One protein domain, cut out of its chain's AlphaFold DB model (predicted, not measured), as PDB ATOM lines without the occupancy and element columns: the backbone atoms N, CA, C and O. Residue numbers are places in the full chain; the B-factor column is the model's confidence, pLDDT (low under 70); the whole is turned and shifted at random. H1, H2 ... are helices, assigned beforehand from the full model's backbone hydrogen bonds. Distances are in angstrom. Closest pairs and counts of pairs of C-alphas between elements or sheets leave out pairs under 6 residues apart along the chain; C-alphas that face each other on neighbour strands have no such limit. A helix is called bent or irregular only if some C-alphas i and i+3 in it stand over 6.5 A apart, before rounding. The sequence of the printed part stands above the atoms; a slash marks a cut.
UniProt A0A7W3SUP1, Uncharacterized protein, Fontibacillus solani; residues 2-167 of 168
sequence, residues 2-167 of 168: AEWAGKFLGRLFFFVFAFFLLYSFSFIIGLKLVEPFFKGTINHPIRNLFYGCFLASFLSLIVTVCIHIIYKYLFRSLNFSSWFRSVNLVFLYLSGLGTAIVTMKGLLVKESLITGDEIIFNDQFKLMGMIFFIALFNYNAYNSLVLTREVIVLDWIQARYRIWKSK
ATOM      1  N   ALA A   2     130.802-196.720 304.029       72.12
ATOM      2  CA  ALA A   2     131.113-195.825 302.903       72.12
ATOM      3  C   ALA A   2     129.925-195.570 301.948       72.12
ATOM      4  O   ALA A   2     129.659-194.431 301.579       72.12
ATOM      5  N   GLU A   3     129.145-196.603 301.618       76.19
ATOM      6  CA  GLU A   3     127.978-196.473 300.730       76.19
ATOM      7  C   GLU A   3     126.840-195.634 301.347       76.19
ATOM      8  O   GLU A   3     126.166-194.863 300.662       76.19
ATOM      9  N   TRP A   4     126.653-195.741 302.665       75.62
ATOM     10  CA  TRP A   4     125.677-194.941 303.410       75.62
ATOM     11  C   TRP A   4     126.108-193.470 303.481       75.62
ATOM     12  O   TRP A   4     125.305-192.581 303.198       75.62
ATOM     13  N   ALA A   5     127.391-193.220 303.763       72.31
ATOM     14  CA  ALA A   5     127.969-191.879 303.762       72.31
ATOM     15  C   ALA A   5     127.883-191.218 302.375       72.31
ATOM     16  O   ALA A   5     127.489-190.060 302.277       72.31
ATOM     17  N   GLY A   6     128.158-191.964 301.298       75.31
ATOM     18  CA  GLY A   6     128.042-191.470 299.923       75.31
ATOM     19  C   GLY A   6     126.609-191.083 299.543       75.31
ATOM     20  O   GLY A   6     126.378-189.993 299.023       75.31
ATOM     21  N   LYS A   7     125.618-191.926 299.872       76.69
ATOM     22  CA  LYS A   7     124.193-191.616 299.637       76.69
ATOM     23  C   LYS A   7     123.724-190.405 300.449       76.69
ATOM     24  O   LYS A   7     122.927-189.610 299.951       76.69
ATOM     25  N   PHE A   8     124.207-190.249 301.682       75.88
ATOM     26  CA  PHE A   8     123.903-189.093 302.525       75.88
ATOM     27  C   PHE A   8     124.523-187.799 301.974       75.88
ATOM     28  O   PHE A   8     123.805-186.817 301.789       75.88
ATOM     29  N   LEU A   9     125.819-187.815 301.645       78.88
ATOM     30  CA  LEU A   9     126.545-186.669 301.084       78.88
ATOM     31  C   LEU A   9     125.966-186.219 299.743       78.88
ATOM     32  O   LEU A   9     125.759-185.026 299.544       78.88
ATOM     33  N   GLY A  10     125.637-187.161 298.854       78.94
ATOM     34  CA  GLY A  10     125.018-186.841 297.567       78.94
ATOM     35  C   GLY A  10     123.672-186.132 297.727       78.94
ATOM     36  O   GLY A  10     123.410-185.133 297.058       78.94
ATOM     37  N   ARG A  11     122.835-186.587 298.670       78.69
ATOM     38  CA  ARG A  11     121.565-185.916 298.989       78.69
ATOM     39  C   ARG A  11     121.787-184.540 299.608       78.69
ATOM     40  O   ARG A  11     121.127-183.593 299.198       78.69
ATOM     41  N   LEU A  12     122.711-184.422 300.561       79.81
ATOM     42  CA  LEU A  12     123.039-183.144 301.190       79.81
ATOM     43  C   LEU A  12     123.489-182.120 300.144       79.81
ATOM     44  O   LEU A  12     122.953-181.017 300.109       79.81
ATOM     45  N   PHE A  13     124.413-182.504 299.262       84.38
ATOM     46  CA  PHE A  13     124.912-181.639 298.197       84.38
ATOM     47  C   PHE A  13     123.795-181.215 297.240       84.38
ATOM     48  O   PHE A  13     123.669-180.034 296.932       84.38
ATOM     49  N   PHE A  14     122.936-182.156 296.834       84.81
ATOM     50  CA  PHE A  14     121.778-181.854 295.996       84.81
ATOM     51  C   PHE A  14     120.857-180.812 296.643       84.81
ATOM     52  O   PHE A  14     120.493-179.833 295.999       84.81
ATOM     53  N   PHE A  15     120.505-180.986 297.921       83.12
ATOM     54  CA  PHE A  15     119.643-180.033 298.615       83.12
ATOM     55  C   PHE A  15     120.315-178.669 298.804       83.12
ATOM     56  O   PHE A  15     119.676-177.650 298.558       83.12
ATOM     57  N   VAL A  16     121.595-178.631 299.190       86.12
ATOM     58  CA  VAL A  16     122.357-177.375 299.296       86.12
ATOM     59  C   VAL A  16     122.361-176.647 297.953       86.12
ATOM     60  O   VAL A  16     122.016-175.471 297.890       86.12
ATOM     61  N   PHE A  17     122.665-177.344 296.862       87.19
ATOM     62  CA  PHE A  17     122.681-176.742 295.534       87.19
ATOM     63  C   PHE A  17     121.290-176.257 295.090       87.19
ATOM     64  O   PHE A  17     121.152-175.141 294.594       87.19
ATOM     65  N   ALA A  18     120.240-177.046 295.329       87.31
ATOM     66  CA  ALA A  18     118.869-176.678 294.976       87.31
ATOM     67  C   ALA A  18     118.395-175.414 295.711       87.31
ATOM     68  O   ALA A  18     117.840-174.507 295.088       87.31
ATOM     69  N   PHE A  19     118.646-175.317 297.020       88.19
ATOM     70  CA  PHE A  19     118.297-174.123 297.792       88.19
ATOM     71  C   PHE A  19     119.156-172.918 297.405       88.19
ATOM     72  O   PHE A  19     118.637-171.807 297.325       88.19
ATOM     73  N   PHE A  20     120.434-173.123 297.081       88.06
ATOM     74  CA  PHE A  20     121.295-172.051 296.580       88.06
ATOM     75  C   PHE A  20     120.743-171.446 295.283       88.06
ATOM     76  O   PHE A  20     120.646-170.222 295.159       88.06
ATOM     77  N   LEU A  21     120.316-172.292 294.339       90.75
ATOM     78  CA  LEU A  21     119.664-171.842 293.111       90.75
ATOM     79  C   LEU A  21     118.354-171.110 293.406       90.75
ATOM     80  O   LEU A  21     118.133-170.033 292.862       90.75
ATOM     81  N   LEU A  22     117.512-171.642 294.296       92.25
ATOM     82  CA  LEU A  22     116.259-170.998 294.700       92.25
ATOM     83  C   LEU A  22     116.500-169.582 295.232       92.25
ATOM     84  O   LEU A  22     115.821-168.646 294.800       92.25
ATOM     85  N   TYR A  23     117.469-169.400 296.132       90.38
ATOM     86  CA  TYR A  23     117.794-168.084 296.683       90.38
ATOM     87  C   TYR A  23     118.374-167.148 295.620       90.38
ATOM     88  O   TYR A  23     117.964-165.992 295.543       90.38
ATOM     89  N   SER A  24     119.247-167.657 294.748       87.19
ATOM     90  CA  SER A  24     119.822-166.886 293.639       87.19
ATOM     91  C   SER A  24     118.750-166.413 292.650       87.19
ATOM     92  O   SER A  24     118.709-165.238 292.285       87.19
ATOM     93  N   PHE A  25     117.823-167.291 292.256       91.81
ATOM     94  CA  PHE A  25     116.699-166.926 291.393       91.81
ATOM     95  C   PHE A  25     115.754-165.939 292.076       91.81
ATOM     96  O   PHE A  25     115.353-164.957 291.456       91.81
ATOM     97  N   SER A  26     115.443-166.158 293.356       91.00
ATOM     98  CA  SER A  26     114.603-165.240 294.135       91.00
ATOM     99  C   SER A  26     115.227-163.847 294.210       91.00
ATOM    100  O   SER A  26     114.517-162.857 294.068       91.00
ATOM    101  N   PHE A  27     116.550-163.765 294.372       88.50
ATOM    102  CA  PHE A  27     117.304-162.514 294.368       88.50
ATOM    103  C   PHE A  27     117.219-161.785 293.023       88.50
ATOM    104  O   PHE A  27     116.849-160.611 292.983       88.50
ATOM    105  N   ILE A  28     117.477-162.486 291.915       88.38
ATOM    106  CA  ILE A  28     117.404-161.906 290.565       88.38
ATOM    107  C   ILE A  28     115.986-161.413 290.251       88.38
ATOM    108  O   ILE A  28     115.813-160.306 289.739       88.38
ATOM    109  N   ILE A  29     114.966-162.219 290.557       89.12
ATOM    110  CA  ILE A  29     113.561-161.852 290.339       89.12
ATOM    111  C   ILE A  29     113.179-160.667 291.229       89.12
ATOM    112  O   ILE A  29     112.563-159.722 290.743       89.12
ATOM    113  N   GLY A  30     113.586-160.685 292.500       86.56
ATOM    114  CA  GLY A  30     113.341-159.603 293.447       86.56
ATOM    115  C   GLY A  30     113.871-158.264 292.938       86.56
ATOM    116  O   GLY A  30     113.124-157.293 292.884       86.56
ATOM    117  N   LEU A  31     115.123-158.222 292.474       86.00
ATOM    118  CA  LEU A  31     115.709-157.009 291.895       86.00
ATOM    119  C   LEU A  31     114.983-156.557 290.622       86.00
ATOM    120  O   LEU A  31     114.651-155.379 290.500       86.00
ATOM    121  N   LYS A  32     114.677-157.481 289.703       86.06
ATOM    122  CA  LYS A  32     113.971-157.159 288.450       86.06
ATOM    123  C   LYS A  32     112.565-156.608 288.672       86.06
ATOM    124  O   LYS A  32     112.120-155.762 287.906       86.06
ATOM    125  N   LEU A  33     111.850-157.096 289.683       87.12
ATOM    126  CA  LEU A  33     110.501-156.622 290.002       87.12
ATOM    127  C   LEU A  33     110.511-155.234 290.643       87.12
ATOM    128  O   LEU A  33     109.556-154.483 290.485       87.12
ATOM    129  N   VAL A  34     111.578-154.896 291.363       86.38
ATOM    130  CA  VAL A  34     111.709-153.639 292.106       86.38
ATOM    131  C   VAL A  34     112.288-152.521 291.226       86.38
ATOM    132  O   VAL A  34     111.906-151.360 291.370       86.38
ATOM    133  N   GLU A  35     113.127-152.867 290.248       82.69
ATOM    134  CA  GLU A  35     113.779-151.936 289.320       82.69
ATOM    135  C   GLU A  35     112.834-150.913 288.640       82.69
ATOM    136  O   GLU A  35     113.176-149.722 288.629       82.69
ATOM    137  N   PRO A  36     111.643-151.286 288.116       83.50
ATOM    138  CA  PRO A  36     110.745-150.348 287.440       83.50
ATOM    139  C   PRO A  36     110.245-149.220 288.347       83.50
ATOM    140  O   PRO A  36     110.031-148.110 287.866       83.50
ATOM    141  N   PHE A  37     110.093-149.480 289.648       79.94
ATOM    142  CA  PHE A  37     109.520-148.531 290.607       79.94
ATOM    143  C   PHE A  37     110.473-147.405 290.997       79.94
ATOM    144  O   PHE A  37     110.039-146.376 291.511       79.94
ATOM    145  N   PHE A  38     111.774-147.589 290.772       73.88
ATOM    146  CA  PHE A  38     112.773-146.630 291.226       73.88
ATOM    147  C   PHE A  38     113.437-145.848 290.100       73.88
ATOM    148  O   PHE A  38     114.117-144.862 290.401       73.88
ATOM    149  N   LYS A  39     113.261-146.244 288.824       65.56
ATOM    150  CA  LYS A  39     113.837-145.581 287.631       65.56
ATOM    151  C   LYS A  39     113.773-144.045 287.742       65.56
ATOM    152  O   LYS A  39     112.696-143.481 287.876       65.56
ATOM    153  N   GLY A  40     114.939-143.382 287.697       62.28
ATOM    154  CA  GLY A  40     115.052-141.913 287.660       62.28
ATOM    155  C   GLY A  40     115.340-141.184 288.984       62.28
ATOM    156  O   GLY A  40     115.344-139.960 289.000       62.28
ATOM    157  N   THR A  41     115.599-141.884 290.095       58.78
ATOM    158  CA  THR A  41     115.901-141.253 291.402       58.78
ATOM    159  C   THR A  41     117.382-141.332 291.800       58.78
ATOM    160  O   THR A  41     118.034-142.338 291.555       58.78
ATOM    161  N   ILE A  42     117.917-140.291 292.452       56.66
ATOM    162  CA  ILE A  42     119.361-140.122 292.743       56.66
ATOM    163  C   ILE A  42     119.883-141.099 293.829       56.66
ATOM    164  O   ILE A  42     121.047-141.485 293.805       56.66
ATOM    165  N   ASN A  43     119.018-141.614 294.715       57.94
ATOM    166  CA  ASN A  43     119.365-142.602 295.763       57.94
ATOM    167  C   ASN A  43     119.141-144.074 295.329       57.94
ATOM    168  O   ASN A  43     118.774-144.931 296.137       57.94
ATOM    169  N   HIS A  44     119.297-144.363 294.036       64.38
ATOM    170  CA  HIS A  44     118.821-145.583 293.368       64.38
ATOM    171  C   HIS A  44     119.396-146.919 293.873       64.38
ATOM    172  O   HIS A  44     118.607-147.816 294.176       64.38
ATOM    173  N   PRO A  45     120.728-147.095 294.002       69.06
ATOM    174  CA  PRO A  45     121.299-148.443 294.057       69.06
ATOM    175  C   PRO A  45     121.013-149.155 295.378       69.06
ATOM    176  O   PRO A  45     120.558-150.293 295.389       69.06
ATOM    177  N   ILE A  46     121.219-148.458 296.500       74.69
ATOM    178  CA  ILE A  46     121.049-149.027 297.845       74.69
ATOM    179  C   ILE A  46     119.569-149.308 298.123       74.69
ATOM    180  O   ILE A  46     119.230-150.346 298.685       74.69
ATOM    181  N   ARG A  47     118.675-148.411 297.692       73.12
ATOM    182  CA  ARG A  47     117.233-148.571 297.883       73.12
ATOM    183  C   ARG A  47     116.673-149.718 297.043       73.12
ATOM    184  O   ARG A  47     115.910-150.528 297.561       73.12
ATOM    185  N   ASN A  48     117.081-149.810 295.777       78.81
ATOM    186  CA  ASN A  48     116.693-150.910 294.899       78.81
ATOM    187  C   ASN A  48     117.216-152.255 295.436       78.81
ATOM    188  O   ASN A  48     116.463-153.222 295.515       78.81
ATOM    189  N   LEU A  49     118.465-152.290 295.917       81.50
ATOM    190  CA  LEU A  49     119.035-153.462 296.589       81.50
ATOM    191  C   LEU A  49     118.250-153.849 297.845       81.50
ATOM    192  O   LEU A  49     117.914-155.017 298.009       81.50
ATOM    193  N   PHE A  50     117.919-152.893 298.715       83.50
ATOM    194  CA  PHE A  50     117.174-153.165 299.944       83.50
ATOM    195  C   PHE A  50     115.794-153.775 299.659       83.50
ATOM    196  O   PHE A  50     115.482-154.860 300.153       83.50
ATOM    197  N   TYR A  51     114.981-153.117 298.826       83.56
ATOM    198  CA  TYR A  51     113.643-153.616 298.490       83.56
ATOM    199  C   TYR A  51     113.696-154.903 297.661       83.56
ATOM    200  O   TYR A  51     112.868-155.790 297.865       83.56
ATOM    201  N   GLY A  52     114.694-155.053 296.785       86.38
ATOM    202  CA  GLY A  52     114.935-156.282 296.034       86.38
ATOM    203  C   GLY A  52     115.275-157.463 296.941       86.38
ATOM    204  O   GLY A  52     114.668-158.523 296.808       86.38
ATOM    205  N   CYS A  53     116.171-157.279 297.916       86.94
ATOM    206  CA  CYS A  53     116.499-158.288 298.928       86.94
ATOM    207  C   CYS A  53     115.293-158.648 299.803       86.94
ATOM    208  O   CYS A  53     115.083-159.823 300.113       86.94
ATOM    209  N   PHE A  54     114.484-157.657 300.187       87.94
ATOM    210  CA  PHE A  54     113.261-157.890 300.952       87.94
ATOM    211  C   PHE A  54     112.257-158.737 300.156       87.94
ATOM    212  O   PHE A  54     111.768-159.756 300.648       87.94
ATOM    213  N   LEU A  55     112.010-158.376 298.893       90.25
ATOM    214  CA  LEU A  55     111.112-159.119 298.011       90.25
ATOM    215  C   LEU A  55     111.635-160.533 297.721       90.25
ATOM    216  O   LEU A  55     110.875-161.496 297.777       90.25
ATOM    217  N   ALA A  56     112.938-160.678 297.481       91.19
ATOM    218  CA  ALA A  56     113.595-161.970 297.297       91.19
ATOM    219  C   ALA A  56     113.453-162.877 298.528       91.19
ATOM    220  O   ALA A  56     113.196-164.077 298.408       91.19
ATOM    221  N   SER A  57     113.566-162.302 299.726       89.88
ATOM    222  CA  SER A  57     113.365-163.015 300.988       89.88
ATOM    223  C   SER A  57     111.929-163.519 301.126       89.88
ATOM    224  O   SER A  57     111.713-164.674 301.488       89.88
ATOM    225  N   PHE A  58     110.945-162.703 300.753       89.62
ATOM    226  CA  PHE A  58     109.539-163.105 300.768       89.62
ATOM    227  C   PHE A  58     109.222-164.186 299.722       89.62
ATOM    228  O   PHE A  58     108.594-165.195 300.044       89.62
ATOM    229  N   LEU A  59     109.714-164.025 298.488       92.00
ATOM    230  CA  LEU A  59     109.560-165.009 297.412       92.00
ATOM    231  C   LEU A  59     110.173-166.355 297.796       92.00
ATOM    232  O   LEU A  59     109.516-167.391 297.692       92.00
ATOM    233  N   SER A  60     111.409-166.341 298.293       91.94
ATOM    234  CA  SER A  60     112.081-167.567 298.714       91.94
ATOM    235  C   SER A  60     111.319-168.270 299.839       91.94
ATOM    236  O   SER A  60     111.252-169.501 299.841       91.94
ATOM    237  N   LEU A  61     110.716-167.524 300.774       89.19
ATOM    238  CA  LEU A  61     109.917-168.089 301.862       89.19
ATOM    239  C   LEU A  61     108.676-168.800 301.315       89.19
ATOM    240  O   LEU A  61     108.443-169.955 301.663       89.19
ATOM    241  N   ILE A  62     107.928-168.153 300.416       88.06
ATOM    242  CA  ILE A  62     106.753-168.756 299.768       88.06
ATOM    243  C   ILE A  62     107.146-170.050 299.056       88.06
ATOM    244  O   ILE A  62     106.534-171.090 299.286       88.06
ATOM    245  N   VAL A  63     108.196-170.012 298.232       89.69
ATOM    246  CA  VAL A  63     108.644-171.193 297.481       89.69
ATOM    247  C   VAL A  63     109.094-172.303 298.432       89.69
ATOM    248  O   VAL A  63     108.758-173.464 298.213       89.69
ATOM    249  N   THR A  64     109.778-171.967 299.527       88.62
ATOM    250  CA  THR A  64     110.206-172.939 300.549       88.62
ATOM    251  C   THR A  64     109.010-173.619 301.218       88.62
ATOM    252  O   THR A  64     109.006-174.839 301.381       88.62
ATOM    253  N   VAL A  65     107.958-172.858 301.540       84.88
ATOM    254  CA  VAL A  65     106.697-173.403 302.068       84.88
ATOM    255  C   VAL A  65     106.016-174.310 301.044       84.88
ATOM    256  O   VAL A  65     105.612-175.420 301.389       84.88
ATOM    257  N   CYS A  66     105.933-173.893 299.780       84.75
ATOM    258  CA  CYS A  66     105.365-174.713 298.710       84.75
ATOM    259  C   CYS A  66     106.132-176.030 298.533       84.75
ATOM    260  O   CYS A  66     105.515-177.093 298.471       84.75
ATOM    261  N   ILE A  67     107.469-175.979 298.512       86.06
ATOM    262  CA  ILE A  67     108.326-177.169 298.439       86.06
ATOM    263  C   ILE A  67     108.053-178.086 299.627       86.06
ATOM    264  O   ILE A  67     107.916-179.291 299.431       86.06
ATOM    265  N   HIS A  68     107.927-177.544 300.840       83.62
ATOM    266  CA  HIS A  68     107.602-178.354 302.006       83.62
ATOM    267  C   HIS A  68     106.256-179.070 301.851       83.62
ATOM    268  O   HIS A  68     106.178-180.279 302.066       83.62
ATOM    269  N   ILE A  69     105.205-178.355 301.439       81.25
ATOM    270  CA  ILE A  69     103.868-178.932 301.242       81.25
ATOM    271  C   ILE A  69     103.916-180.051 300.193       81.25
ATOM    272  O   ILE A  69     103.417-181.150 300.442       81.25
ATOM    273  N   ILE A  70     104.567-179.803 299.052       81.06
ATOM    274  CA  ILE A  70     104.742-180.794 297.984       81.06
ATOM    275  C   ILE A  70     105.513-182.011 298.503       81.06
ATOM    276  O   ILE A  70     105.094-183.149 298.294       81.06
ATOM    277  N   TYR A  71     106.614-181.789 299.221       78.69
ATOM    278  CA  TYR A  71     107.446-182.859 299.761       78.69
ATOM    279  C   TYR A  71     106.683-183.711 300.781       78.69
ATOM    280  O   TYR A  71     106.763-184.940 300.757       78.69
ATOM    281  N   LYS A  72     105.887-183.070 301.640       76.31
ATOM    282  CA  LYS A  72     105.014-183.737 302.610       76.31
ATOM    283  C   LYS A  72     103.950-184.586 301.916       76.31
ATOM    284  O   LYS A  72     103.702-185.707 302.352       76.31
ATOM    285  N   TYR A  73     103.363-184.088 300.827       76.31
ATOM    286  CA  TYR A  73     102.339-184.809 300.071       76.31
ATOM    287  C   TYR A  73     102.911-186.008 299.299       76.31
ATOM    288  O   TYR A  73     102.357-187.103 299.371       76.31
ATOM    289  N   LEU A  74     104.043-185.828 298.611       75.56
ATOM    290  CA  LEU A  74     104.653-186.862 297.768       75.56
ATOM    291  C   LEU A  74     105.379-187.945 298.571       75.56
ATOM    292  O   LEU A  74     105.269-189.125 298.253       75.56
ATOM    293  N   PHE A  75     106.125-187.558 299.607       70.75
ATOM    294  CA  PHE A  75     107.024-188.476 300.312       70.75
ATOM    295  C   PHE A  75     106.523-188.884 301.701       70.75
ATOM    296  O   PHE A  75     107.177-189.705 302.342       70.75
ATOM    297  N   ARG A  76     105.397-188.319 302.188       62.81
ATOM    298  CA  ARG A  76     104.804-188.564 303.529       62.81
ATOM    299  C   ARG A  76     105.828-188.551 304.678       62.81
ATOM    300  O   ARG A  76     105.645-189.192 305.710       62.81
ATOM    301  N   SER A  77     106.926-187.831 304.487       58.72
ATOM    302  CA  SER A  77     108.136-187.922 305.296       58.72
ATOM    303  C   SER A  77     108.251-186.704 306.204       58.72
ATOM    304  O   SER A  77     108.237-185.571 305.727       58.72
ATOM    305  N   LEU A  78     108.436-186.940 307.508       59.47
ATOM    306  CA  LEU A  78     108.721-185.904 308.514       59.47
ATOM    307  C   LEU A  78     110.153-185.338 308.404       59.47
ATOM    308  O   LEU A  78     110.521-184.423 309.137       59.47
ATOM    309  N   ASN A  79     110.982-185.857 307.490       71.31
ATOM    310  CA  ASN A  79     112.408-185.530 307.460       71.31
ATOM    311  C   ASN A  79     112.730-184.200 306.768       71.31
ATOM    312  O   ASN A  79     113.872-183.752 306.875       71.31
ATOM    313  N   PHE A  80     111.777-183.551 306.084       76.31
ATOM    314  CA  PHE A  80     112.028-182.272 305.401       76.31
ATOM    315  C   PHE A  80     112.593-181.223 306.362       76.31
ATOM    316  O   PHE A  80     113.608-180.599 306.069       76.31
ATOM    317  N   SER A  81     112.002-181.101 307.548       76.75
ATOM    318  CA  SER A  81     112.430-180.164 308.587       76.75
ATOM    319  C   SER A  81     113.866-180.418 309.048       76.75
ATOM    320  O   SER A  81     114.635-179.475 309.228       76.75
ATOM    321  N   SER A  82     114.260-181.688 309.187       77.38
ATOM    322  CA  SER A  82     115.637-182.054 309.531       77.38
ATOM    323  C   SER A  82     116.609-181.716 308.401       77.38
ATOM    324  O   SER A  82     117.665-181.145 308.657       77.38
ATOM    325  N   TRP A  83     116.252-182.023 307.153       77.62
ATOM    326  CA  TRP A  83     117.086-181.714 305.990       77.62
ATOM    327  C   TRP A  83     117.231-180.211 305.768       77.62
ATOM    328  O   TRP A  83     118.341-179.733 305.551       77.62
ATOM    329  N   PHE A  84     116.144-179.454 305.906       82.75
ATOM    330  CA  PHE A  84     116.152-177.999 305.810       82.75
ATOM    331  C   PHE A  84     117.049-177.368 306.881       82.75
ATOM    332  O   PHE A  84     117.804-176.446 306.581       82.75
ATOM    333  N   ARG A  85     117.036-177.888 308.118       82.62
ATOM    334  CA  ARG A  85     117.974-177.457 309.172       82.62
ATOM    335  C   ARG A  85     119.426-177.745 308.794       82.62
ATOM    336  O   ARG A  85     120.244-176.834 308.866       82.62
ATOM    337  N   SER A  86     119.744-178.960 308.344       82.44
ATOM    338  CA  SER A  86     121.113-179.327 307.950       82.44
ATOM    339  C   SER A  86     121.641-178.479 306.792       82.44
ATOM    340  O   SER A  86     122.776-178.019 306.827       82.44
ATOM    341  N   VAL A  87     120.807-178.224 305.784       83.62
ATOM    342  CA  VAL A  87     121.157-177.384 304.631       83.62
ATOM    343  C   VAL A  87     121.405-175.937 305.059       83.62
ATOM    344  O   VAL A  87     122.391-175.332 304.644       83.62
ATOM    345  N   ASN A  88     120.565-175.383 305.936       84.25
ATOM    346  CA  ASN A  88     120.759-174.019 306.427       84.25
ATOM    347  C   ASN A  88     121.955-173.873 307.365       84.25
ATOM    348  O   ASN A  88     122.568-172.812 307.374       84.25
ATOM    349  N   LEU A  89     122.353-174.924 308.087       83.69
ATOM    350  CA  LEU A  89     123.628-174.924 308.805       83.69
ATOM    351  C   LEU A  89     124.806-174.773 307.838       83.69
ATOM    352  O   LEU A  89     125.694-173.968 308.100       83.69
ATOM    353  N   VAL A  90     124.794-175.472 306.697       84.62
ATOM    354  CA  VAL A  90     125.828-175.296 305.661       84.62
ATOM    355  C   VAL A  90     125.847-173.849 305.164       84.62
ATOM    356  O   VAL A  90     126.914-173.244 305.111       84.62
ATOM    357  N   PHE A  91     124.684-173.259 304.874       84.62
ATOM    358  CA  PHE A  91     124.615-171.851 304.470       84.62
ATOM    359  C   PHE A  91     125.090-170.888 305.554       84.62
ATOM    360  O   PHE A  91     125.811-169.950 305.236       84.62
ATOM    361  N   LEU A  92     124.754-171.128 306.821       83.19
ATOM    362  CA  LEU A  92     125.236-170.329 307.945       83.19
ATOM    363  C   LEU A  92     126.769-170.372 308.014       83.19
ATOM    364  O   LEU A  92     127.398-169.317 308.051       83.19
ATOM    365  N   TYR A  93     127.370-171.562 307.948       83.00
ATOM    366  CA  TYR A  93     128.827-171.718 307.956       83.00
ATOM    367  C   TYR A  93     129.489-171.031 306.758       83.00
ATOM    368  O   TYR A  93     130.433-170.266 306.941       83.00
ATOM    369  N   LEU A  94     128.978-171.247 305.541       81.00
ATOM    370  CA  LEU A  94     129.500-170.599 304.334       81.00
ATOM    371  C   LEU A  94     129.342-169.074 304.386       81.00
ATOM    372  O   LEU A  94     130.239-168.352 303.957       81.00
ATOM    373  N   SER A  95     128.242-168.577 304.955       77.69
ATOM    374  CA  SER A  95     128.003-167.143 305.123       77.69
ATOM    375  C   SER A  95     128.969-166.510 306.120       77.69
ATOM    376  O   SER A  95     129.508-165.438 305.843       77.69
ATOM    377  N   GLY A  96     129.237-167.189 307.240       75.50
ATOM    378  CA  GLY A  96     130.180-166.752 308.265       75.50
ATOM    379  C   GLY A  96     131.614-166.757 307.749       75.50
ATOM    380  O   GLY A  96     132.342-165.789 307.938       75.50
ATOM    381  N   LEU A  97     131.998-167.802 307.012       79.88
ATOM    382  CA  LEU A  97     133.286-167.859 306.323       79.88
ATOM    383  C   LEU A  97     133.411-166.733 305.292       79.88
ATOM    384  O   LEU A  97     134.405-166.013 305.288       79.88
ATOM    385  N   GLY A  98     132.390-166.534 304.455       73.06
ATOM    386  CA  GLY A  98     132.394-165.491 303.433       73.06
ATOM    387  C   GLY A  98     132.499-164.084 304.023       73.06
ATOM    388  O   GLY A  98     133.315-163.286 303.568       73.06
ATOM    389  N   THR A  99     131.730-163.787 305.072       71.44
ATOM    390  CA  THR A  99     131.802-162.498 305.780       71.44
ATOM    391  C   THR A  99     133.141-162.305 306.481       71.44
ATOM    392  O   THR A  99     133.740-161.247 306.318       71.44
ATOM    393  N   ALA A 100     133.667-163.319 307.171       72.00
ATOM    394  CA  ALA A 100     134.981-163.252 307.807       72.00
ATOM    395  C   ALA A 100     136.104-162.976 306.791       72.00
ATOM    396  O   ALA A 100     136.957-162.124 307.035       72.00
ATOM    397  N   ILE A 101     136.074-163.634 305.628       73.88
ATOM    398  CA  ILE A 101     137.027-163.396 304.534       73.88
ATOM    399  C   ILE A 101     136.918-161.954 304.020       73.88
ATOM    400  O   ILE A 101     137.937-161.289 303.846       73.88
ATOM    401  N   VAL A 102     135.700-161.440 303.819       69.81
ATOM    402  CA  VAL A 102     135.480-160.051 303.376       69.81
ATOM    403  C   VAL A 102     135.994-159.048 304.410       69.81
ATOM    404  O   VAL A 102     136.678-158.095 304.043       69.81
ATOM    405  N   THR A 103     135.715-159.265 305.695       67.81
ATOM    406  CA  THR A 103     136.166-158.387 306.782       67.81
ATOM    407  C   THR A 103     137.687-158.417 306.946       67.81
ATOM    408  O   THR A 103     138.299-157.376 307.165       67.81
ATOM    409  N   MET A 104     138.318-159.585 306.792       70.19
ATOM    410  CA  MET A 104     139.771-159.747 306.904       70.19
ATOM    411  C   MET A 104     140.529-159.435 305.608       70.19
ATOM    412  O   MET A 104     141.758-159.441 305.628       70.19
ATOM    413  N   LYS A 105     139.842-159.113 304.499       70.19
ATOM    414  CA  LYS A 105     140.463-158.829 303.192       70.19
ATOM    415  C   LYS A 105     141.627-157.844 303.304       70.19
ATOM    416  O   LYS A 105     142.703-158.116 302.785       70.19
ATOM    417  N   GLY A 106     141.426-156.728 304.008       63.41
ATOM    418  CA  GLY A 106     142.457-155.696 304.161       63.41
ATOM    419  C   GLY A 106     143.725-156.200 304.858       63.41
ATOM    420  O   GLY A 106     144.823-155.798 304.492       63.41
ATOM    421  N   LEU A 107     143.585-157.119 305.816       68.69
ATOM    422  CA  LEU A 107     144.713-157.759 306.495       68.69
ATOM    423  C   LEU A 107     145.383-158.806 305.592       68.69
ATOM    424  O   LEU A 107     146.601-158.830 305.475       68.69
ATOM    425  N   LEU A 108     144.589-159.640 304.915       70.19
ATOM    426  CA  LEU A 108     145.074-160.730 304.060       70.19
ATOM    427  C   LEU A 108     145.858-160.226 302.837       70.19
ATOM    428  O   LEU A 108     146.837-160.855 302.439       70.19
ATOM    429  N   VAL A 109     145.449-159.088 302.269       68.81
ATOM    430  CA  VAL A 109     146.176-158.399 301.191       68.81
ATOM    431  C   VAL A 109     147.464-157.767 301.728       68.81
ATOM    432  O   VAL A 109     148.527-157.939 301.137       68.81
ATOM    433  N   LYS A 110     147.398-157.083 302.880       68.50
ATOM    434  CA  LYS A 110     148.557-156.419 303.500       68.50
ATOM    435  C   LYS A 110     149.675-157.401 303.869       68.50
ATOM    436  O   LYS A 110     150.843-157.086 303.680       68.50
ATOM    437  N   GLU A 111     149.319-158.585 304.357       79.00
ATOM    438  CA  GLU A 111     150.265-159.649 304.725       79.00
ATOM    439  C   GLU A 111     150.702-160.517 303.526       79.00
ATOM    440  O   GLU A 111     151.388-161.518 303.706       79.00
ATOM    441  N   SER A 112     150.310-160.172 302.288       67.75
ATOM    442  CA  SER A 112     150.614-160.951 301.069       67.75
ATOM    443  C   SER A 112     150.164-162.423 301.120       67.75
ATOM    444  O   SER A 112     150.675-163.264 300.382       67.75
ATOM    445  N   LEU A 113     149.184-162.749 301.972       66.81
ATOM    446  CA  LEU A 113     148.617-164.098 302.092       66.81
ATOM    447  C   LEU A 113     147.689-164.437 300.920       66.81
ATOM    448  O   LEU A 113     147.437-165.608 300.637       66.81
ATOM    449  N   ILE A 114     147.179-163.413 300.234       63.84
ATOM    450  CA  ILE A 114     146.407-163.534 299.001       63.84
ATOM    451  C   ILE A 114     147.126-162.714 297.931       63.84
ATOM    452  O   ILE A 114     147.220-161.497 298.036       63.84
ATOM    453  N   THR A 115     147.617-163.393 296.899       58.34
ATOM    454  CA  THR A 115     148.360-162.811 295.766       58.34
ATOM    455  C   THR A 115     147.519-162.678 294.490       58.34
ATOM    456  O   THR A 115     148.050-162.358 293.430       58.34
ATOM    457  N   GLY A 116     146.209-162.944 294.568       57.84
ATOM    458  CA  GLY A 116     145.273-162.878 293.439       57.84
ATOM    459  C   GLY A 116     144.556-161.531 293.298       57.84
ATOM    460  O   GLY A 116     144.478-160.760 294.251       57.84
ATOM    461  N   ASP A 117     143.995-161.291 292.107       53.94
ATOM    462  CA  ASP A 117     143.299-160.058 291.716       53.94
ATOM    463  C   ASP A 117     142.318-159.559 292.794       53.94
ATOM    464  O   ASP A 117     141.307-160.206 293.097       53.94
ATOM    465  N   GLU A 118     142.561-158.361 293.340       56.16
ATOM    466  CA  GLU A 118     141.688-157.717 294.339       56.16
ATOM    467  C   GLU A 118     140.239-157.543 293.849       56.16
ATOM    468  O   GLU A 118     139.308-157.393 294.657       56.16
ATOM    469  N   ILE A 119     140.069-157.588 292.522       53.44
ATOM    470  CA  ILE A 119     138.824-157.498 291.761       53.44
ATOM    471  C   ILE A 119     137.918-158.714 292.019       53.44
ATOM    472  O   ILE A 119     136.700-158.549 292.123       53.44
ATOM    473  N   ILE A 120     138.480-159.916 292.226       52.88
ATOM    474  CA  ILE A 120     137.710-161.150 292.505       52.88
ATOM    475  C   ILE A 120     136.921-161.016 293.821       52.88
ATOM    476  O   ILE A 120     135.818-161.542 293.969       52.88
ATOM    477  N   PHE A 121     137.438-160.223 294.764       54.72
ATOM    478  CA  PHE A 121     136.812-159.954 296.059       54.72
ATOM    479  C   PHE A 121     135.858-158.748 296.066       54.72
ATOM    480  O   PHE A 121     135.449-158.318 297.146       54.72
ATOM    481  N   ASN A 122     135.550-158.137 294.917       60.19
ATOM    482  CA  ASN A 122     134.903-156.824 294.917       60.19
ATOM    483  C   ASN A 122     133.372-156.895 294.960       60.19
ATOM    484  O   ASN A 122     132.792-156.546 295.985       60.19
ATOM    485  N   ASP A 123     132.715-157.392 293.911       62.91
ATOM    486  CA  ASP A 123     131.248-157.294 293.804       62.91
ATOM    487  C   ASP A 123     130.548-158.653 293.800       62.91
ATOM    488  O   ASP A 123     129.537-158.832 294.477       62.91
ATOM    489  N   GLN A 124     131.124-159.658 293.137       66.12
ATOM    490  CA  GLN A 124     130.568-161.018 293.109       66.12
ATOM    491  C   GLN A 124     130.530-161.645 294.509       66.12
ATOM    492  O   GLN A 124     129.539-162.259 294.901       66.12
ATOM    493  N   PHE A 125     131.579-161.422 295.302       67.25
ATOM    494  CA  PHE A 125     131.660-161.928 296.672       67.25
ATOM    495  C   PHE A 125     130.652-161.238 297.610       67.25
ATOM    496  O   PHE A 125     130.033-161.892 298.450       67.25
ATOM    497  N   LYS A 126     130.416-159.929 297.431       69.56
ATOM    498  CA  LYS A 126     129.393-159.176 298.183       69.56
ATOM    499  C   LYS A 126     127.975-159.618 297.810       69.56
ATOM    500  O   LYS A 126     127.135-159.764 298.695       69.56
ATOM    501  N   LEU A 127     127.723-159.895 296.528       72.94
ATOM    502  CA  LEU A 127     126.458-160.468 296.052       72.94
ATOM    503  C   LEU A 127     126.205-161.857 296.652       72.94
ATOM    504  O   LEU A 127     125.092-162.143 297.088       72.94
ATOM    505  N   MET A 128     127.244-162.689 296.763       73.56
ATOM    506  CA  MET A 128     127.155-163.984 297.446       73.56
ATOM    507  C   MET A 128     126.757-163.817 298.921       73.56
ATOM    508  O   MET A 128     125.893-164.537 299.421       73.56
ATOM    509  N   GLY A 129     127.316-162.808 299.599       74.25
ATOM    510  CA  GLY A 129     126.915-162.422 300.953       74.25
ATOM    511  C   GLY A 129     125.430-162.050 301.066       74.25
ATOM    512  O   GLY A 129     124.767-162.464 302.017       74.25
ATOM    513  N   MET A 130     124.874-161.341 300.079       78.81
ATOM    514  CA  MET A 130     123.439-161.015 300.043       78.81
ATOM    515  C   MET A 130     122.560-162.257 299.855       78.81
ATOM    516  O   MET A 130     121.545-162.396 300.536       78.81
ATOM    517  N   ILE A 131     122.957-163.188 298.984       84.44
ATOM    518  CA  ILE A 131     122.240-164.460 298.790       84.44
ATOM    519  C   ILE A 131     122.231-165.271 300.093       84.44
ATOM    520  O   ILE A 131     121.196-165.815 300.481       84.44
ATOM    521  N   PHE A 132     123.350-165.304 300.819       82.94
ATOM    522  CA  PHE A 132     123.401-165.954 302.125       82.94
ATOM    523  C   PHE A 132     122.562-165.243 303.190       82.94
ATOM    524  O   PHE A 132     121.941-165.911 304.016       82.94
ATOM    525  N   PHE A 133     122.479-163.913 303.159       81.62
ATOM    526  CA  PHE A 133     121.577-163.170 304.037       81.62
ATOM    527  C   PHE A 133     120.107-163.538 303.780       81.62
ATOM    528  O   PHE A 133     119.355-163.770 304.725       81.62
ATOM    529  N   ILE A 134     119.712-163.676 302.509       85.44
ATOM    530  CA  ILE A 134     118.376-164.155 302.122       85.44
ATOM    531  C   ILE A 134     118.137-165.575 302.647       85.44
ATOM    532  O   ILE A 134     117.081-165.841 303.219       85.44
ATOM    533  N   ALA A 135     119.121-166.470 302.515       84.81
ATOM    534  CA  ALA A 135     119.041-167.830 303.048       84.81
ATOM    535  C   ALA A 135     118.824-167.841 304.573       84.81
ATOM    536  O   ALA A 135     117.957-168.555 305.077       84.81
ATOM    537  N   LEU A 136     119.561-167.001 305.308       84.81
ATOM    538  CA  LEU A 136     119.439-166.864 306.762       84.81
ATOM    539  C   LEU A 136     118.091-166.288 307.191       84.81
ATOM    540  O   LEU A 136     117.462-166.805 308.118       84.81
ATOM    541  N   PHE A 137     117.631-165.232 306.518       85.75
ATOM    542  CA  PHE A 137     116.319-164.653 306.778       85.75
ATOM    543  C   PHE A 137     115.216-165.685 306.539       85.75
ATOM    544  O   PHE A 137     114.348-165.870 307.394       85.75
ATOM    545  N   ASN A 138     115.281-166.394 305.409       87.38
ATOM    546  CA  ASN A 138     114.337-167.446 305.062       87.38
ATOM    547  C   ASN A 138     114.307-168.534 306.138       87.38
ATOM    548  O   ASN A 138     113.234-168.846 306.649       87.38
ATOM    549  N   TYR A 139     115.474-169.042 306.544       87.00
ATOM    550  CA  TYR A 139     115.573-170.046 307.596       87.00
ATOM    551  C   TYR A 139     114.902-169.597 308.896       87.00
ATOM    552  O   TYR A 139     114.087-170.335 309.449       87.00
ATOM    553  N   ASN A 140     115.203-168.385 309.368       85.38
ATOM    554  CA  ASN A 140     114.643-167.861 310.612       85.38
ATOM    555  C   ASN A 140     113.127-167.659 310.523       85.38
ATOM    556  O   ASN A 140     112.391-168.092 311.415       85.38
ATOM    557  N   ALA A 141     112.647-167.056 309.433       84.31
ATOM    558  CA  ALA A 141     111.223-166.849 309.203       84.31
ATOM    559  C   ALA A 141     110.480-168.188 309.115       84.31
ATOM    560  O   ALA A 141     109.476-168.394 309.792       84.31
ATOM    561  N   TYR A 142     111.006-169.134 308.343       84.31
ATOM    562  CA  TYR A 142     110.420-170.453 308.172       84.31
ATOM    563  C   TYR A 142     110.443-171.278 309.465       84.31
ATOM    564  O   TYR A 142     109.455-171.929 309.811       84.31
ATOM    565  N   ASN A 143     111.539-171.229 310.226       83.88
ATOM    566  CA  ASN A 143     111.627-171.923 311.504       83.88
ATOM    567  C   ASN A 143     110.595-171.379 312.506       83.88
ATOM    568  O   ASN A 143     109.922-172.157 313.180       83.88
ATOM    569  N   SER A 144     110.413-170.058 312.559       80.31
ATOM    570  CA  SER A 144     109.438-169.398 313.438       80.31
ATOM    571  C   SER A 144     107.984-169.649 313.011       80.31
ATOM    572  O   SER A 144     107.139-170.028 313.823       80.31
ATOM    573  N   LEU A 145     107.684-169.483 311.721       79.44
ATOM    574  CA  LEU A 145     106.316-169.529 311.202       79.44
ATOM    575  C   LEU A 145     105.808-170.950 310.964       79.44
ATOM    576  O   LEU A 145     104.629-171.213 311.183       79.44
ATOM    577  N   VAL A 146     106.676-171.853 310.504       76.81
ATOM    578  CA  VAL A 146     106.272-173.176 310.015       76.81
ATOM    579  C   VAL A 146     106.781-174.273 310.928       76.81
ATOM    580  O   VAL A 146     105.966-175.021 311.450       76.81
ATOM    581  N   LEU A 147     108.089-174.362 311.186       75.00
ATOM    582  CA  LEU A 147     108.636-175.496 311.947       75.00
ATOM    583  C   LEU A 147     108.209-175.484 313.415       75.00
ATOM    584  O   LEU A 147     107.810-176.518 313.944       75.00
ATOM    585  N   THR A 148     108.256-174.322 314.067       69.19
ATOM    586  CA  THR A 148     107.847-174.186 315.475       69.19
ATOM    587  C   THR A 148     106.347-174.440 315.628       69.19
ATOM    588  O   THR A 148     105.917-175.084 316.581       69.19
ATOM    589  N   ARG A 149     105.539-174.004 314.653       62.94
ATOM    590  CA  ARG A 149     104.088-174.232 314.655       62.94
ATOM    591  C   ARG A 149     103.693-175.648 314.253       62.94
ATOM    592  O   ARG A 149     102.716-176.155 314.785       62.94
ATOM    593  N   GLU A 150     104.430-176.306 313.363       57.53
ATOM    594  CA  GLU A 150     104.193-177.713 313.029       57.53
ATOM    595  C   GLU A 150     104.372-178.619 314.241       57.53
ATOM    596  O   GLU A 150     103.560-179.521 314.419       57.53
ATOM    597  N   VAL A 151     105.373-178.356 315.091       52.59
ATOM    598  CA  VAL A 151     105.527-179.061 316.372       52.59
ATOM    599  C   VAL A 151     104.278-178.854 317.231       52.59
ATOM    600  O   VAL A 151     103.671-179.828 317.655       52.59
ATOM    601  N   ILE A 152     103.804-177.610 317.372       52.34
ATOM    602  CA  ILE A 152     102.605-177.289 318.167       52.34
ATOM    603  C   ILE A 152     101.342-177.979 317.616       52.34
ATOM    604  O   ILE A 152     100.527-178.494 318.381       52.34
ATOM    605  N   VAL A 153     101.161-178.016 316.293       53.12
ATOM    606  CA  VAL A 153     100.000-178.665 315.659       53.12
ATOM    607  C   VAL A 153     100.088-180.189 315.767       53.12
ATOM    608  O   VAL A 153      99.080-180.832 316.053       53.12
ATOM    609  N   LEU A 154     101.270-180.784 315.585       52.84
ATOM    610  CA  LEU A 154     101.485-182.222 315.770       52.84
ATOM    611  C   LEU A 154     101.273-182.641 317.227       52.84
ATOM    612  O   LEU A 154     100.595-183.641 317.464       52.84
ATOM    613  N   ASP A 155     101.767-181.859 318.186       55.00
ATOM    614  CA  ASP A 155     101.554-182.087 319.616       55.00
ATOM    615  C   ASP A 155     100.069-181.993 319.973       55.00
ATOM    616  O   ASP A 155      99.541-182.847 320.689       55.00
ATOM    617  N   TRP A 156      99.348-181.018 319.409       64.62
ATOM    618  CA  TRP A 156      97.905-180.887 319.596       64.62
ATOM    619  C   TRP A 156      97.127-182.073 319.009       64.62
ATOM    620  O   TRP A 156      96.238-182.611 319.672       64.62
ATOM    621  N   ILE A 157      97.472-182.529 317.798       62.09
ATOM    622  CA  ILE A 157      96.844-183.699 317.158       62.09
ATOM    623  C   ILE A 157      97.135-184.974 317.960       62.09
ATOM    624  O   ILE A 157      96.220-185.758 318.219       62.09
ATOM    625  N   GLN A 158      98.379-185.177 318.404       62.50
ATOM    626  CA  GLN A 158      98.746-186.315 319.249       62.50
ATOM    627  C   GLN A 158      98.018-186.283 320.595       62.50
ATOM    628  O   GLN A 158      97.532-187.321 321.049       62.50
ATOM    629  N   ALA A 159      97.901-185.112 321.223       64.12
ATOM    630  CA  ALA A 159      97.139-184.942 322.454       64.12
ATOM    631  C   ALA A 159      95.659-185.291 322.240       64.12
ATOM    632  O   ALA A 159      95.082-186.048 323.022       64.12
ATOM    633  N   ARG A 160      95.055-184.825 321.138       73.44
ATOM    634  CA  ARG A 160      93.667-185.149 320.770       73.44
ATOM    635  C   ARG A 160      93.469-186.653 320.553       73.44
ATOM    636  O   ARG A 160      92.490-187.214 321.036       73.44
ATOM    637  N   TYR A 161      94.412-187.304 319.874       72.38
ATOM    638  CA  TYR A 161      94.383-188.743 319.623       72.38
ATOM    639  C   TYR A 161      94.519-189.566 320.911       72.38
ATOM    640  O   TYR A 161      93.779-190.529 321.097       72.38
ATOM    641  N   ARG A 162      95.404-189.173 321.841       69.75
ATOM    642  CA  ARG A 162      95.519-189.830 323.158       69.75
ATOM    643  C   ARG A 162      94.231-189.709 323.967       69.75
ATOM    644  O   ARG A 162      93.795-190.700 324.540       69.75
ATOM    645  N   ILE A 163      93.603-188.532 323.970       76.38
ATOM    646  CA  ILE A 163      92.311-188.313 324.640       76.38
ATOM    647  C   ILE A 163      91.232-189.213 324.031       76.38
ATOM    648  O   ILE A 163      90.479-189.848 324.765       76.38
ATOM    649  N   TRP A 164      91.166-189.301 322.703       75.62
ATOM    650  CA  TRP A 164      90.216-190.176 322.020       75.62
ATOM    651  C   TRP A 164      90.456-191.653 322.360       75.62
ATOM    652  O   TRP A 164      89.525-192.334 322.771       75.62
ATOM    653  N   LYS A 165      91.710-192.119 322.310       72.19
ATOM    654  CA  LYS A 165      92.082-193.498 322.655       72.19
ATOM    655  C   LYS A 165      91.845-193.841 324.131       72.19
ATOM    656  O   LYS A 165      91.606-194.992 324.436       72.19
ATOM    657  N   SER A 166      91.915-192.871 325.043       73.06
ATOM    658  CA  SER A 166      91.606-193.093 326.467       73.06
ATOM    659  C   SER A 166      90.107-193.184 326.774       73.06
ATOM    660  O   SER A 166      89.733-193.531 327.889       73.06
ATOM    661  N   LYS A 167      89.258-192.812 325.808       66.62
ATOM    662  CA  LYS A 167      87.793-192.819 325.923       66.62
ATOM    663  C   LYS A 167      87.133-194.000 325.201       66.62
ATOM    664  O   LYS A 167      85.913-194.117 325.276       66.62
TER     665      LYS A 167
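This is residues 2 to 167 of the 168 residues of an uncharacterized protein of Fontibacillus solani (UniProt A0A7W3SUP1). H4's first arm, H4a, runs through the middle, crossing the hairpin of H1 and H2 and folding back along H3; residues 151 to 167 and 2 to 10 stick out. The 166 printed residues hold four named helices, H1 to H4, and no named strand: all helix. The whole is loose, radius of gyration of the C-alphas 20.5 A, spanning 72 by 50 by 24 A.

Find H4, residues 124 to 165, assigned as one helix by its hydrogen bonds but bent, C-alphas 145 and 148 being 6.5 A apart; its arms are H4a, 124 to 145, and H4b, 148 to 165. H4a touches H3, residues 80 to 110, opposite ways; closest C-alphas, Ser 95 and Phe 132, 5.6 A. H4a touches residues 53 to 65 alone of H2, residues 44 to 75, at a steep tilt of 50 degrees; closest C-alphas, Ser 57 and Ile 134, 5.3 A. H1, residues 2 to 38, touches H2 with residues 22 to 38 alone, a hairpin; closest C-alphas, Leu 31 and Gly 52, 4.3 A. O i to N i+4 pairs are all within hydrogen-bond range in H2, H4a and H4b, 30 of 33 in H1, 25 of 27 in H3.

From C-alpha 2 at (131.113, -195.825, 302.903) H1 runs 53.8 A; H2 runs 45.0 A, H3 44.8 A, H4a 31.4 A, and H4b 25.9 A to C-alpha 165 at (92.082, -193.498, 322.655).

The printed part has no cut; H3 to H4 is a long link. Low confidence, under 70, includes residues 112 to 126.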